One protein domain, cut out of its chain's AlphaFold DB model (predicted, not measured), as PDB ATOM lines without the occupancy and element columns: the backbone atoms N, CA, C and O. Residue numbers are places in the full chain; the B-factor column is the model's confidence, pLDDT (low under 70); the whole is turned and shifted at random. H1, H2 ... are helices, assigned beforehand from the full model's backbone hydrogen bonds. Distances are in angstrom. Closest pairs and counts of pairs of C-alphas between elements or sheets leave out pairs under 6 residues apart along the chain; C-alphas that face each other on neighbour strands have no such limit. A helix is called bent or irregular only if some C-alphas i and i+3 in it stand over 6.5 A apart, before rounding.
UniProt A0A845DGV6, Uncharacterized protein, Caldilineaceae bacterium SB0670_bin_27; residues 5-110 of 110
ATOM      1  N   GLU A   5     275.671 233.932 253.222       80.62
ATOM      2  CA  GLU A   5     274.323 233.452 252.900       80.62
ATOM      3  C   GLU A   5     273.687 232.709 254.083       80.62
ATOM      4  O   GLU A   5     272.568 233.045 254.467       80.62
ATOM      5  N   LEU A   6     274.420 231.780 254.709       79.25
ATOM      6  CA  LEU A   6     273.979 231.061 255.911       79.25
ATOM      7  C   LEU A   6     273.730 232.021 257.075       79.25
ATOM      8  O   LEU A   6     272.692 231.946 257.727       79.25
ATOM      9  N   VAL A   7     274.650 232.960 257.299       80.31
ATOM     10  CA  VAL A   7     274.533 233.956 258.373       80.31
ATOM     11  C   VAL A   7     273.304 234.846 258.181       80.31
ATOM     12  O   VAL A   7     272.565 235.082 259.135       80.31
ATOM     13  N   ASN A   8     273.045 235.321 256.959       82.44
ATOM     14  CA  ASN A   8     271.862 236.137 256.672       82.44
ATOM     15  C   ASN A   8     270.556 235.343 256.799       82.44
ATOM     16  O   ASN A   8     269.570 235.886 257.297       82.44
ATOM     17  N   ALA A   9     270.539 234.080 256.360       81.75
ATOM     18  CA  ALA A   9     269.383 233.206 256.531       81.75
ATOM     19  C   ALA A   9     269.071 233.004 258.021       81.75
ATOM     20  O   ALA A   9     267.976 233.351 258.457       81.75
ATOM     21  N   LEU A  10     270.069 232.589 258.808       80.81
ATOM     22  CA  LEU A  10     269.968 232.434 260.263       80.81
ATOM     23  C   LEU A  10     269.480 233.704 260.951       80.81
ATOM     24  O   LEU A  10     268.558 233.647 261.756       80.81
ATOM     25  N   THR A  11     270.061 234.857 260.611       82.06
ATOM     26  CA  THR A  11     269.667 236.145 261.203       82.06
ATOM     27  C   THR A  11     268.183 236.416 260.967       82.06
ATOM     28  O   THR A  11     267.460 236.746 261.902       82.06
ATOM     29  N   LYS A  12     267.698 236.202 259.742       84.50
ATOM     30  CA  LYS A  12     266.296 236.433 259.385       84.50
ATOM     31  C   LYS A  12     265.338 235.467 260.088       84.50
ATOM     32  O   LYS A  12     264.225 235.853 260.455       84.50
ATOM     33  N   GLU A  13     265.743 234.212 260.256       82.88
ATOM     34  CA  GLU A  13     264.950 233.222 260.988       82.88
ATOM     35  C   GLU A  13     264.902 233.541 262.485       82.88
ATOM     36  O   GLU A  13     263.820 233.560 263.071       82.88
ATOM     37  N   LEU A  14     266.038 233.917 263.080       84.44
ATOM     38  CA  LEU A  14     266.113 234.383 264.465       84.44
ATOM     39  C   LEU A  14     265.244 235.625 264.679       84.44
ATOM     40  O   LEU A  14     264.453 235.654 265.613       84.44
ATOM     41  N   GLU A  15     265.297 236.618 263.789       84.00
ATOM     42  CA  GLU A  15     264.412 237.789 263.849       84.00
ATOM     43  C   GLU A  15     262.925 237.413 263.789       84.00
ATOM     44  O   GLU A  15     262.088 238.092 264.383       84.00
ATOM     45  N   THR A  16     262.573 236.339 263.080       82.88
ATOM     46  CA  THR A  16     261.191 235.845 263.013       82.88
ATOM     47  C   THR A  16     260.778 235.213 264.336       82.88
ATOM     48  O   THR A  16     259.716 235.550 264.853       82.88
ATOM     49  N   VAL A  17     261.635 234.381 264.931       83.94
ATOM     50  CA  VAL A  17     261.417 233.795 266.264       83.94
ATOM     51  C   VAL A  17     261.318 234.880 267.341       83.94
ATOM     52  O   VAL A  17     260.406 234.864 268.163       83.94
ATOM     53  N   LEU A  18     262.205 235.875 267.297       83.75
ATOM     54  CA  LEU A  18     262.265 236.973 268.263       83.75
ATOM     55  C   LEU A  18     261.019 237.861 268.255       83.75
ATOM     56  O   LEU A  18     260.669 238.412 269.294       83.75
ATOM     57  N   LYS A  19     260.305 237.977 267.127       84.25
ATOM     58  CA  LYS A  19     259.005 238.671 267.100       84.25
ATOM     59  C   LYS A  19     257.987 238.014 268.021       84.25
ATOM     60  O   LYS A  19     257.164 238.712 268.600       84.25
ATOM     61  N   TYR A  20     258.066 236.696 268.178       81.94
ATOM     62  CA  TYR A  20     257.183 235.958 269.065       81.94
ATOM     63  C   TYR A  20     257.593 236.046 270.541       81.94
ATOM     64  O   TYR A  20     256.814 235.637 271.396       81.94
ATOM     65  N   ALA A  21     258.763 236.614 270.861       75.50
ATOM     66  CA  ALA A  21     259.194 236.816 272.245       75.50
ATOM     67  C   ALA A  21     258.300 237.806 273.008       75.50
ATOM     68  O   ALA A  21     258.077 237.642 274.205       75.50
ATOM     69  N   ASP A  22     257.781 238.820 272.311       68.25
ATOM     70  CA  ASP A  22     256.853 239.815 272.869       68.25
ATOM     71  C   ASP A  22     255.385 239.360 272.770       68.25
ATOM     72  O   ASP A  22     254.483 239.908 273.406       68.25
ATOM     73  N   THR A  23     255.129 238.312 271.986       75.81
ATOM     74  CA  THR A  23     253.790 237.783 271.761       75.81
ATOM     75  C   THR A  23     253.320 236.956 272.953       75.81
ATOM     76  O   THR A  23     254.030 236.105 273.489       75.81
ATOM     77  N   GLN A  24     252.052 237.125 273.333       77.44
ATOM     78  CA  GLN A  24     251.399 236.267 274.321       77.44
ATOM     79  C   GLN A  24     251.131 234.868 273.735       77.44
ATOM     80  O   GLN A  24     250.016 234.562 273.315       77.44
ATOM     81  N   LEU A  25     252.163 234.025 273.666       82.44
ATOM     82  CA  LEU A  25     252.082 232.643 273.175       82.44
ATOM     83  C   LEU A  25     251.620 231.648 274.245       82.44
ATOM     84  O   LEU A  25     251.092 230.588 273.934       82.44
ATOM     85  N   VAL A  26     251.803 231.988 275.521       83.56
ATOM     86  CA  VAL A  26     251.491 231.086 276.639       83.56
ATOM     87  C   VAL A  26     249.999 231.113 276.968       83.56
ATOM     88  O   VAL A  26     249.391 230.079 277.234       83.56
ATOM     89  N   SER A  27     249.384 232.294 276.949       82.75
ATOM     90  CA  SER A  27     247.971 232.467 277.275       82.75
ATOM     91  C   SER A  27     247.416 233.714 276.603       82.75
ATOM     92  O   SER A  27     248.001 234.792 276.720       82.75
ATOM     93  N   ARG A  28     246.262 233.572 275.946       84.06
ATOM     94  CA  ARG A  28     245.475 234.682 275.406       84.06
ATOM     95  C   ARG A  28     244.058 234.646 275.956       84.06
ATOM     96  O   ARG A  28     243.500 233.560 276.117       84.06
ATOM     97  N   PRO A  29     243.433 235.813 276.182       80.25
ATOM     98  CA  PRO A  29     242.050 235.876 276.652       80.25
ATOM     99  C   PRO A  29     241.071 235.201 275.680       80.25
ATOM    100  O   PRO A  29     240.083 234.615 276.112       80.25
ATOM    101  N   GLU A  30     241.367 235.228 274.378       81.56
ATOM    102  CA  GLU A  30     240.559 234.583 273.339       81.56
ATOM    103  C   GLU A  30     240.596 233.048 273.380       81.56
ATOM    104  O   GLU A  30     239.712 232.425 272.801       81.56
ATOM    105  N   TRP A  31     241.579 232.442 274.062       82.44
ATOM    106  CA  TRP A  31     241.718 230.988 274.197       82.44
ATOM    107  C   TRP A  31     240.953 230.407 275.403       82.44
ATOM    108  O   TRP A  31     240.789 229.189 275.530       82.44
ATOM    109  N   GLY A  32     240.417 231.270 276.271       80.50
ATOM    110  CA  GLY A  32     239.620 230.868 277.428       80.50
ATOM    111  C   GLY A  32     240.400 229.962 278.386       80.50
ATOM    112  O   GLY A  32     241.418 230.361 278.944       80.50
ATOM    113  N   THR A  33     239.902 228.744 278.611       79.88
ATOM    114  CA  THR A  33     240.547 227.745 279.484       79.88
ATOM    115  C   THR A  33     241.674 226.970 278.803       79.88
ATOM    116  O   THR A  33     242.415 226.266 279.486       79.88
ATOM    117  N   ILE A  34     241.807 227.067 277.478       80.69
ATOM    118  CA  ILE A  34     242.869 226.403 276.724       80.69
ATOM    119  C   ILE A  34     244.055 227.361 276.662       80.69
ATOM    120  O   ILE A  34     243.913 228.523 276.303       80.69
ATOM    121  N   ASN A  35     245.231 226.895 277.060       84.25
ATOM    122  CA  ASN A  35     246.457 227.685 277.051       84.25
ATOM    123  C   ASN A  35     247.674 226.767 276.878       84.25
ATOM    124  O   ASN A  35     247.554 225.543 276.993       84.25
ATOM    125  N   PHE A  36     248.832 227.364 276.615       85.31
ATOM    126  CA  PHE A  36     250.110 226.687 276.398       85.31
ATOM    127  C   PHE A  36     251.012 226.743 277.645       85.31
ATOM    128  O   PHE A  36     252.229 226.659 277.530       85.31
ATOM    129  N   GLU A  37     250.443 226.845 278.855       83.62
ATOM    130  CA  GLU A  37     251.223 226.860 280.111       83.62
ATOM    131  C   GLU A  37     252.146 225.638 280.243       83.62
ATOM    132  O   GLU A  37     253.276 225.762 280.704       83.62
ATOM    133  N   ASN A  38     251.710 224.467 279.765       82.88
ATOM    134  CA  ASN A  38     252.518 223.241 279.785       82.88
ATOM    135  C   ASN A  38     253.748 223.280 278.865       82.88
ATOM    136  O   ASN A  38     254.670 222.496 279.077       82.88
ATOM    137  N   ALA A  39     253.748 224.142 277.846       84.44
ATOM    138  CA  ALA A  39     254.882 224.354 276.947       84.44
ATOM    139  C   ALA A  39     255.613 225.668 277.244       84.44
ATOM    140  O   ALA A  39     256.498 226.067 276.499       84.44
ATOM    141  N   ARG A  40     255.263 226.359 278.336       85.00
ATOM    142  CA  ARG A  40     255.862 227.642 278.707       85.00
ATOM    143  C   ARG A  40     257.380 227.548 278.827       85.00
ATOM    144  O   ARG A  40     258.076 228.365 278.242       85.00
ATOM    145  N   ALA A  41     257.869 226.530 279.532       85.06
ATOM    146  CA  ALA A  41     259.300 226.304 279.701       85.06
ATOM    147  C   ALA A  41     260.001 226.050 278.357       85.06
ATOM    148  O   ALA A  41     261.086 226.580 278.127       85.06
ATOM    149  N   ASP A  42     259.370 225.287 277.459       85.56
ATOM    150  CA  ASP A  42     259.895 225.002 276.122       85.56
ATOM    151  C   ASP A  42     259.932 226.280 275.258       85.56
ATOM    152  O   ASP A  42     260.945 226.569 274.626       85.56
ATOM    153  N   ILE A  43     258.869 227.097 275.296       85.19
ATOM    154  CA  ILE A  43     258.779 228.390 274.594       85.19
ATOM    155  C   ILE A  43     259.846 229.358 275.117       85.19
ATOM    156  O   ILE A  43     260.578 229.951 274.329       85.19
ATOM    157  N   GLU A  44     259.967 229.513 276.437       86.00
ATOM    158  CA  GLU A  44     260.977 230.383 277.050       86.00
ATOM    159  C   GLU A  44     262.398 229.922 276.705       86.00
ATOM    160  O   GLU A  44     263.250 230.750 276.389       86.00
ATOM    161  N   THR A  45     262.642 228.609 276.691       86.19
ATOM    162  CA  THR A  45     263.936 228.030 276.302       86.19
ATOM    163  C   THR A  45     264.252 228.321 274.838       86.19
ATOM    164  O   THR A  45     265.326 228.838 274.535       86.19
ATOM    165  N   ALA A  46     263.306 228.066 273.932       85.12
ATOM    166  CA  ALA A  46     263.443 228.342 272.505       85.12
ATOM    167  C   ALA A  46     263.747 229.823 272.222       85.12
ATOM    168  O   ALA A  46     264.642 230.151 271.437       85.12
ATOM    169  N   LEU A  47     263.023 230.725 272.890       84.62
ATOM    170  CA  LEU A  47     263.231 232.165 272.770       84.62
ATOM    171  C   LEU A  47     264.579 232.588 273.355       84.62
ATOM    172  O   LEU A  47     265.297 233.335 272.698       84.62
ATOM    173  N   SER A  48     264.956 232.092 274.537       85.31
ATOM    174  CA  SER A  48     266.243 232.425 275.159       85.31
ATOM    175  C   SER A  48     267.409 231.984 274.279       85.31
ATOM    176  O   SER A  48     268.270 232.799 273.969       85.31
ATOM    177  N   ILE A  49     267.385 230.742 273.782       85.06
ATOM    178  CA  ILE A  49     268.397 230.221 272.852       85.06
ATOM    179  C   ILE A  49     268.482 231.099 271.599       85.06
ATOM    180  O   ILE A  49     269.578 231.428 271.152       85.06
ATOM    181  N   SER A  50     267.337 231.523 271.056       84.81
ATOM    182  CA  SER A  50     267.289 232.392 269.874       84.81
ATOM    183  C   SER A  50     267.837 233.798 270.150       84.81
ATOM    184  O   SER A  50     268.518 234.369 269.301       84.81
ATOM    185  N   ILE A  51     267.591 234.355 271.340       85.25
ATOM    186  CA  ILE A  51     268.162 235.638 271.782       85.25
ATOM    187  C   ILE A  51     269.683 235.522 271.919       85.25
ATOM    188  O   ILE A  51     270.409 236.365 271.390       85.25
ATOM    189  N   ASP A  52     270.167 234.473 272.584       84.19
ATOM    190  CA  ASP A  52     271.597 234.211 272.752       84.19
ATOM    191  C   ASP A  52     272.290 234.040 271.391       84.19
ATOM    192  O   ASP A  52     273.329 234.652 271.136       84.19
ATOM    193  N   LEU A  53     271.679 233.291 270.467       82.06
ATOM    194  CA  LEU A  53     272.165 233.113 269.096       82.06
ATOM    195  C   LEU A  53     272.197 234.411 268.293       82.06
ATOM    196  O   LEU A  53     273.180 234.667 267.600       82.06
ATOM    197  N   ALA A  54     271.161 235.241 268.399       81.69
ATOM    198  CA  ALA A  54     271.122 236.541 267.734       81.69
ATOM    199  C   ALA A  54     272.149 237.526 268.315       81.69
ATOM    200  O   ALA A  54     272.621 238.417 267.610       81.69
ATOM    201  N   SER A  55     272.514 237.366 269.591       81.44
ATOM    202  CA  SER A  55     273.557 238.164 270.239       81.44
ATOM    203  C   SER A  55     274.976 237.690 269.910       81.44
ATOM    204  O   SER A  55     275.932 238.439 270.138       81.44
ATOM    205  N   LEU A  56     275.144 236.462 269.413       80.88
ATOM    206  CA  LEU A  56     276.442 235.919 269.033       80.88
ATOM    207  C   LEU A  56     276.854 236.402 267.632       80.88
ATOM    208  O   LEU A  56     276.021 236.540 266.734       80.88
ATOM    209  N   PRO A  57     278.159 236.619 267.387       78.81
ATOM    210  CA  PRO A  57     278.658 236.913 266.052       78.81
ATOM    211  C   PRO A  57     278.576 235.651 265.183       78.81
ATOM    212  O   PRO A  57     279.529 234.884 265.085       78.81
ATOM    213  N   LEU A  58     277.439 235.447 264.512       77.31
ATOM    214  CA  LEU A  58     277.178 234.289 263.640       77.31
ATOM    215  C   LEU A  58     278.246 234.096 262.539       77.31
ATOM    216  O   LEU A  58     278.439 232.993 262.042       77.31
ATOM    217  N   GLN A  59     278.971 235.159 262.187       73.69
ATOM    218  CA  GLN A  59     280.092 235.158 261.235       73.69
ATOM    219  C   GLN A  59     281.297 234.332 261.720       73.69
ATOM    220  O   GLN A  59     282.047 233.780 260.913       73.69
ATOM    221  N   GLU A  60     281.463 234.224 263.039       79.31
ATOM    222  CA  GLU A  60     282.537 233.466 263.688       79.31
ATOM    223  C   GLU A  60     282.200 231.967 263.785       79.31
ATOM    224  O   GLU A  60     283.080 231.150 264.067       79.31
ATOM    225  N   LEU A  61     280.944 231.573 263.524       78.88
ATOM    226  CA  LEU A  61     280.543 230.167 263.512       78.88
ATOM    227  C   LEU A  61     281.226 229.409 262.365       78.88
ATOM    228  O   LEU A  61     281.608 229.962 261.330       78.88
ATOM    229  N   THR A  62     281.386 228.101 262.534       82.12
ATOM    230  CA  THR A  62     281.758 227.207 261.433       82.12
ATOM    231  C   THR A  62     280.524 226.911 260.581       82.12
ATOM    232  O   THR A  62     279.414 226.902 261.104       82.12
ATOM    233  N   ASP A  63     280.689 226.629 259.283       78.12
ATOM    234  CA  ASP A  63     279.552 226.251 258.423       78.12
ATOM    235  C   ASP A  63     278.803 225.019 258.953       78.12
ATOM    236  O   ASP A  63     277.596 224.922 258.777       78.12
ATOM    237  N   GLY A  64     279.503 224.111 259.647       77.44
ATOM    238  CA  GLY A  64     278.884 222.969 260.323       77.44
ATOM    239  C   GLY A  64     277.921 223.403 261.428       77.44
ATOM    240  O   GLY A  64     276.744 223.071 261.364       77.44
ATOM    241  N   ALA A  65     278.392 224.215 262.381       79.06
ATOM    242  CA  ALA A  65     277.549 224.710 263.469       79.06
ATOM    243  C   ALA A  65     276.401 225.588 262.945       79.06
ATOM    244  O   ALA A  65     275.259 225.433 263.365       79.06
ATOM    245  N   ALA A  66     276.685 226.476 261.985       79.00
ATOM    246  CA  ALA A  66     275.664 227.298 261.343       79.00
ATOM    247  C   ALA A  66     274.609 226.439 260.626       79.00
ATOM    248  O   ALA A  66     273.423 226.722 260.742       79.00
ATOM    249  N   GLY A  67     275.018 225.372 259.935       77.50
ATOM    250  CA  GLY A  67     274.103 224.439 259.277       77.50
ATOM    251  C   GLY A  67     273.215 223.666 260.256       77.50
ATOM    252  O   GLY A  67     272.028 223.505 259.991       77.50
ATOM    253  N   GLU A  68     273.751 223.234 261.401       80.44
ATOM    254  CA  GLU A  68     272.961 222.561 262.443       80.44
ATOM    255  C   GLU A  68     271.907 223.497 263.044       80.44
ATOM    256  O   GLU A  68     270.731 223.138 263.127       80.44
ATOM    257  N   ILE A  69     272.294 224.732 263.376       78.94
ATOM    258  CA  ILE A  69     271.360 225.743 263.892       78.94
ATOM    259  C   ILE A  69     270.294 226.071 262.836       78.94
ATOM    260  O   ILE A  69     269.108 226.146 263.153       78.94
ATOM    261  N   GLN A  70     270.695 226.214 261.570       79.69
ATOM    262  CA  GLN A  70     269.789 226.501 260.456       79.69
ATOM    263  C   GLN A  70     268.833 225.336 260.156       79.69
ATOM    264  O   GLN A  70     267.792 225.546 259.544       79.69
ATOM    265  N   GLY A  71     269.145 224.116 260.603       77.94
ATOM    266  CA  GLY A  71     268.224 222.980 260.561       77.94
ATOM    267  C   GLY A  71     267.191 222.976 261.695       77.94
ATOM    268  O   GLY A  71     266.078 222.499 261.488       77.94
ATOM    269  N   ALA A  72     267.536 223.517 262.868       79.81
ATOM    270  CA  ALA A  72     266.701 223.467 264.073       79.81
ATOM    271  C   ALA A  72     265.786 224.696 264.249       79.81
ATOM    272  O   ALA A  72     264.603 224.555 264.564       79.81
ATOM    273  N   ILE A  73     266.299 225.906 263.991       82.12
ATOM    274  CA  ILE A  73     265.541 227.166 264.120       82.12
ATOM    275  C   ILE A  73     264.232 227.194 263.298       82.12
ATOM    276  O   ILE A  73     263.231 227.669 263.841       82.12
ATOM    277  N   PRO A  74     264.161 226.681 262.049       83.06
ATOM    278  CA  PRO A  74     262.922 226.710 261.274       83.06
ATOM    279  C   PRO A  74     261.792 225.919 261.939       83.06
ATOM    280  O   PRO A  74     260.640 226.346 261.909       83.06
ATOM    281  N   ALA A  75     262.116 224.782 262.565       84.06
ATOM    282  CA  ALA A  75     261.134 223.955 263.261       84.06
ATOM    283  C   ALA A  75     260.553 224.697 264.473       84.06
ATOM    284  O   ALA A  75     259.337 224.734 264.652       84.06
ATOM    285  N   VAL A  76     261.412 225.372 265.243       85.94
ATOM    286  CA  VAL A  76     261.001 226.239 266.356       85.94
ATOM    287  C   VAL A  76     260.125 227.392 265.859       85.94
ATOM    288  O   VAL A  76     259.045 227.621 266.400       85.94
ATOM    289  N   ALA A  77     260.550 228.099 264.808       85.25
ATOM    290  CA  ALA A  77     259.798 229.211 264.232       85.25
ATOM    291  C   ALA A  77     258.405 228.776 263.755       85.25
ATOM    292  O   ALA A  77     257.420 229.463 264.027       85.25
ATOM    293  N   GLN A  78     258.317 227.617 263.099       86.25
ATOM    294  CA  GLN A  78     257.056 227.048 262.638       86.25
ATOM    295  C   GLN A  78     256.134 226.695 263.812       86.25
ATOM    296  O   GLN A  78     254.950 227.023 263.771       86.25
ATOM    297  N   SER A  79     256.652 226.070 264.873       86.31
ATOM    298  CA  SER A  79     255.845 225.773 266.061       86.31
ATOM    299  C   SER A  79     255.327 227.049 266.727       86.31
ATOM    300  O   SER A  79     254.155 227.111 267.086       86.31
ATOM    301  N   LEU A  80     256.146 228.098 266.844       85.88
ATOM    302  CA  LEU A  80     255.713 229.382 267.412       85.88
ATOM    303  C   LEU A  80     254.651 230.074 266.543       85.88
ATOM    304  O   LEU A  80     253.681 230.602 267.084       85.88
ATOM    305  N   GLU A  81     254.779 230.016 265.215       86.81
ATOM    306  CA  GLU A  81     253.759 230.509 264.279       86.81
ATOM    307  C   GLU A  81     252.433 229.744 264.432       86.81
ATOM    308  O   GLU A  81     251.358 230.345 264.436       86.81
ATOM    309  N   GLN A  82     252.485 228.424 264.626       85.81
ATOM    310  CA  GLN A  82     251.291 227.614 264.877       85.81
ATOM    311  C   GLN A  82     250.626 227.938 266.220       85.81
ATOM    312  O   GLN A  82     249.397 227.918 266.302       85.81
ATOM    313  N   ILE A  83     251.410 228.257 267.258       85.69
ATOM    314  CA  ILE A  83     250.882 228.750 268.541       85.69
ATOM    315  C   ILE A  83     250.227 230.122 268.344       85.69
ATOM    316  O   ILE A  83     249.123 230.350 268.832       85.69
ATOM    317  N   ASP A  84     250.871 231.031 267.610       84.56
ATOM    318  CA  ASP A  84     250.346 232.374 267.339       84.56
ATOM    319  C   ASP A  84     249.034 232.344 266.540       84.56
ATOM    320  O   ASP A  84     248.090 233.068 266.870       84.56
ATOM    321  N   GLY A  85     248.961 231.463 265.540       83.31
ATOM    322  CA  GLY A  85     247.783 231.217 264.710       83.31
ATOM    323  C   GLY A  85     246.739 230.290 265.339       83.31
ATOM    324  O   GLY A  85     245.709 230.016 264.713       83.31
ATOM    325  N   PHE A  86     246.970 229.787 266.556       84.25
ATOM    326  CA  PHE A  86     246.026 228.906 267.232       84.25
ATOM    327  C   PHE A  86     244.710 229.639 267.515       84.25
ATOM    328  O   PHE A  86     244.669 230.680 268.174       84.25
ATOM    329  N   SER A  87     243.602 229.056 267.057       78.75
ATOM    330  CA  SER A  87     242.260 229.578 267.297       78.75
ATOM    331  C   SER A  87     241.312 228.464 267.713       78.75
ATOM    332  O   SER A  87     241.212 227.431 267.049       78.75
ATOM    333  N   ILE A  88     240.542 228.703 268.779       74.88
ATOM    334  CA  ILE A  88     239.530 227.748 269.256       74.88
ATOM    335  C   ILE A  88     238.382 227.573 268.242       74.88
ATOM    336  O   ILE A  88     237.636 226.599 268.296       74.88
ATOM    337  N   SER A  89     238.210 228.527 267.323       70.44
ATOM    338  CA  SER A  89     237.065 228.565 266.405       70.44
ATOM    339  C   SER A  89     237.270 227.758 265.117       70.44
ATOM    340  O   SER A  89     236.320 227.587 264.358       70.44
ATOM    341  N   SER A  90     238.477 227.241 264.858       61.66
ATOM    342  CA  SER A  90     238.856 226.670 263.551       61.66
ATOM    343  C   SER A  90     238.304 225.270 263.234       61.66
ATOM    344  O   SER A  90     238.614 224.733 262.177       61.66
ATOM    345  N   GLY A  91     237.437 224.694 264.073       54.78
ATOM    346  CA  GLY A  91     236.837 223.374 263.841       54.78
ATOM    347  C   GLY A  91     237.822 222.223 264.095       54.78
ATOM    348  O   GLY A  91     238.802 222.048 263.383       54.78
ATOM    349  N   GLY A  92     237.551 221.428 265.132       64.00
ATOM    350  CA  GLY A  92     238.423 220.358 265.631       64.00
ATOM    351  C   GLY A  92     238.353 220.261 267.158       64.00
ATOM    352  O   GLY A  92     237.553 220.966 267.775       64.00
ATOM    353  N   SER A  93     239.182 219.407 267.763       75.56
ATOM    354  CA  SER A  93     239.411 219.373 269.213       75.56
ATOM    355  C   SER A  93     240.576 220.313 269.566       75.56
ATOM    356  O   SER A  93     241.734 219.902 269.495       75.56
ATOM    357  N   PRO A  94     240.325 221.569 269.978       76.12
ATOM    358  CA  PRO A  94     241.384 222.524 270.303       76.12
ATOM    359  C   PRO A  94     242.421 222.051 271.346       76.12
ATOM    360  O   PRO A  94     243.581 222.432 271.191       76.12
ATOM    361  N   PRO A  95     242.104 221.216 272.363       79.50
ATOM    362  CA  PRO A  95     243.151 220.685 273.235       79.50
ATOM    363  C   PRO A  95     244.092 219.703 272.521       79.50
ATOM    364  O   PRO A  95     245.291 219.778 272.753       79.50
ATOM    365  N   GLU A  96     243.593 218.853 271.616       81.38
ATOM    366  CA  GLU A  96     244.440 217.913 270.860       81.38
ATOM    367  C   GLU A  96     245.410 218.664 269.938       81.38
ATOM    368  O   GLU A  96     246.601 218.371 269.932       81.38
ATOM    369  N   ASN A  97     244.932 219.704 269.241       82.06
ATOM    370  CA  ASN A  97     245.792 220.566 268.425       82.06
ATOM    371  C   ASN A  97     246.862 221.272 269.267       82.06
ATOM    372  O   ASN A  97     248.011 221.360 268.849       82.06
ATOM    373  N   ARG A  98     246.501 221.767 270.457       83.56
ATOM    374  CA  ARG A  98     247.468 222.367 271.382       83.56
ATOM    375  C   ARG A  98     248.542 221.354 271.782       83.56
ATOM    376  O   ARG A  98     249.719 221.685 271.744       83.56
ATOM    377  N   ASP A  99     248.148 220.151 272.198       84.06
ATOM    378  CA  ASP A  99     249.096 219.110 272.611       84.06
ATOM    379  C   ASP A  99     250.036 218.686 271.472       84.06
ATOM    380  O   ASP A  99     251.223 218.479 271.722       84.06
ATOM    381  N   ASP A 100     249.549 218.622 270.231       85.69
ATOM    382  CA  ASP A 100     250.383 218.337 269.056       85.69
ATOM    383  C   ASP A 100     251.450 219.424 268.845       85.69
ATOM    384  O   ASP A 100     252.642 219.119 268.795       85.69
ATOM    385  N   ILE A 101     251.044 220.699 268.869       84.75
ATOM    386  CA  ILE A 101     251.956 221.844 268.728       84.75
ATOM    387  C   ILE A 101     252.995 221.869 269.866       84.75
ATOM    388  O   ILE A 101     254.181 222.087 269.625       84.75
ATOM    389  N   CYS A 102     252.578 221.594 271.108       84.69
ATOM    390  CA  CYS A 102     253.488 221.486 272.253       84.69
ATOM    391  C   CYS A 102     254.526 220.369 272.064       84.69
ATOM    392  O   CYS A 102     255.700 220.556 272.379       84.69
ATOM    393  N   ASN A 103     254.109 219.206 271.556       85.94
ATOM    394  CA  ASN A 103     255.016 218.088 271.296       85.94
ATOM    395  C   ASN A 103     255.977 218.381 270.138       85.94
ATOM    396  O   ASN A 103     257.131 217.954 270.189       85.94
ATOM    397  N   GLN A 104     255.533 219.104 269.110       84.12
ATOM    398  CA  GLN A 104     256.399 219.544 268.014       84.12
ATOM    399  C   GLN A 104     257.476 220.506 268.509       84.12
ATOM    400  O   GLN A 104     258.651 220.285 268.224       84.12
ATOM    401  N   LEU A 105     257.094 221.503 269.314       83.62
ATOM    402  CA  LEU A 105     258.047 222.437 269.908       83.62
ATOM    403  C   LEU A 105     259.074 221.701 270.771       83.62
ATOM    404  O   LEU A 105     260.265 221.965 270.651       83.62
ATOM    405  N   ARG A 106     258.623 220.749 271.596       84.19
ATOM    406  CA  ARG A 106     259.511 219.957 272.453       84.19
ATOM    407  C   ARG A 106     260.536 219.152 271.654       84.19
ATOM    408  O   ARG A 106     261.719 219.229 271.947       84.19
ATOM    409  N   ASN A 107     260.107 218.455 270.602       83.62
ATOM    410  CA  ASN A 107     261.029 217.718 269.726       83.62
ATOM    411  C   ASN A 107     261.981 218.629 268.936       83.62
ATOM    412  O   ASN A 107     262.991 218.149 268.438       83.62
ATOM    413  N   ALA A 108     261.647 219.909 268.756       76.81
ATOM    414  CA  ALA A 108     262.511 220.860 268.062       76.81
ATOM    415  C   ALA A 108     263.617 221.437 268.965       76.81
ATOM    416  O   ALA A 108     264.578 222.002 268.443       76.81
ATOM    417  N   ILE A 109     263.474 221.326 270.292       73.06
ATOM    418  CA  ILE A 109     264.447 221.827 271.276       73.06
ATOM    419  C   ILE A 109     265.203 220.723 272.039       73.06
ATOM    420  O   ILE A 109     266.185 221.049 272.709       73.06
ATOM    421  N   GLU A 110     264.751 219.462 271.973       64.88
ATOM    422  CA  GLU A 110     265.462 218.258 272.464       64.88
ATOM    423  C   GLU A 110     266.495 217.734 271.455       64.88
ATOM    424  O   GLU A 110     267.587 217.320 271.914       64.88
TER     425      GLU A 110
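What this domain is: This is residues 5 to 110 of the 110 residues of an uncharacterized protein of Caldilineaceae bacterium SB0670_bin_27 (UniProt A0A845DGV6). H1, H2, H3b and H4 form a rod-shaped up-and-down bundle, each running against the one before; H3a, the other arm of bent H3, lengthens it at one end. The 106 printed residues, all helix by class, hold four named helices, H1 to H4, and no named strand; the whole is compact, radius of gyration of the C-alphas 14.7 A, spanning 45 by 22 by 21 A.

How they stand to each other: H1, residues 5 to 19, and H2, residues 37 to 55, form a hairpin at a steep tilt of 41 degrees, closest C-alphas Leu 14 and Ser 50, 5.9 A. H3, residues 63 to 84, assigned as one helix by its hydrogen bonds, is bent: C-alphas 71 and 74 are 6.5 A apart. Its arm H3b, residues 74 to 84, and H4, residues 94 to 109, form a hairpin, closest C-alphas Ser 79 and Leu 105, 5.5 A. H1 touches arm H3a, residues 63 to 71, with residues 6 to 10 alone, closest C-alphas Leu 10 and Gln 70, 5.9 A. H1 and H4 are apart. In H1, H3a, H3b and H4 every O i to N i+4 pair is within hydrogen-bond range, in H2 13 of 15.

Where its parts are: H1 begins at C-alpha 5 (274.323, 233.452, 252.900). H2, 26.9 A long, is irregular: C-alphas 38 and 41 are 7.4 A apart. H4, 23.1 A, ends at C-alpha 109 (264.447, 221.827, 271.276).

The domain as a whole: The printed part has no cut. H1 to H2 is a long link. Residues 22, 90 to 92 and 110 have pLDDT under 70.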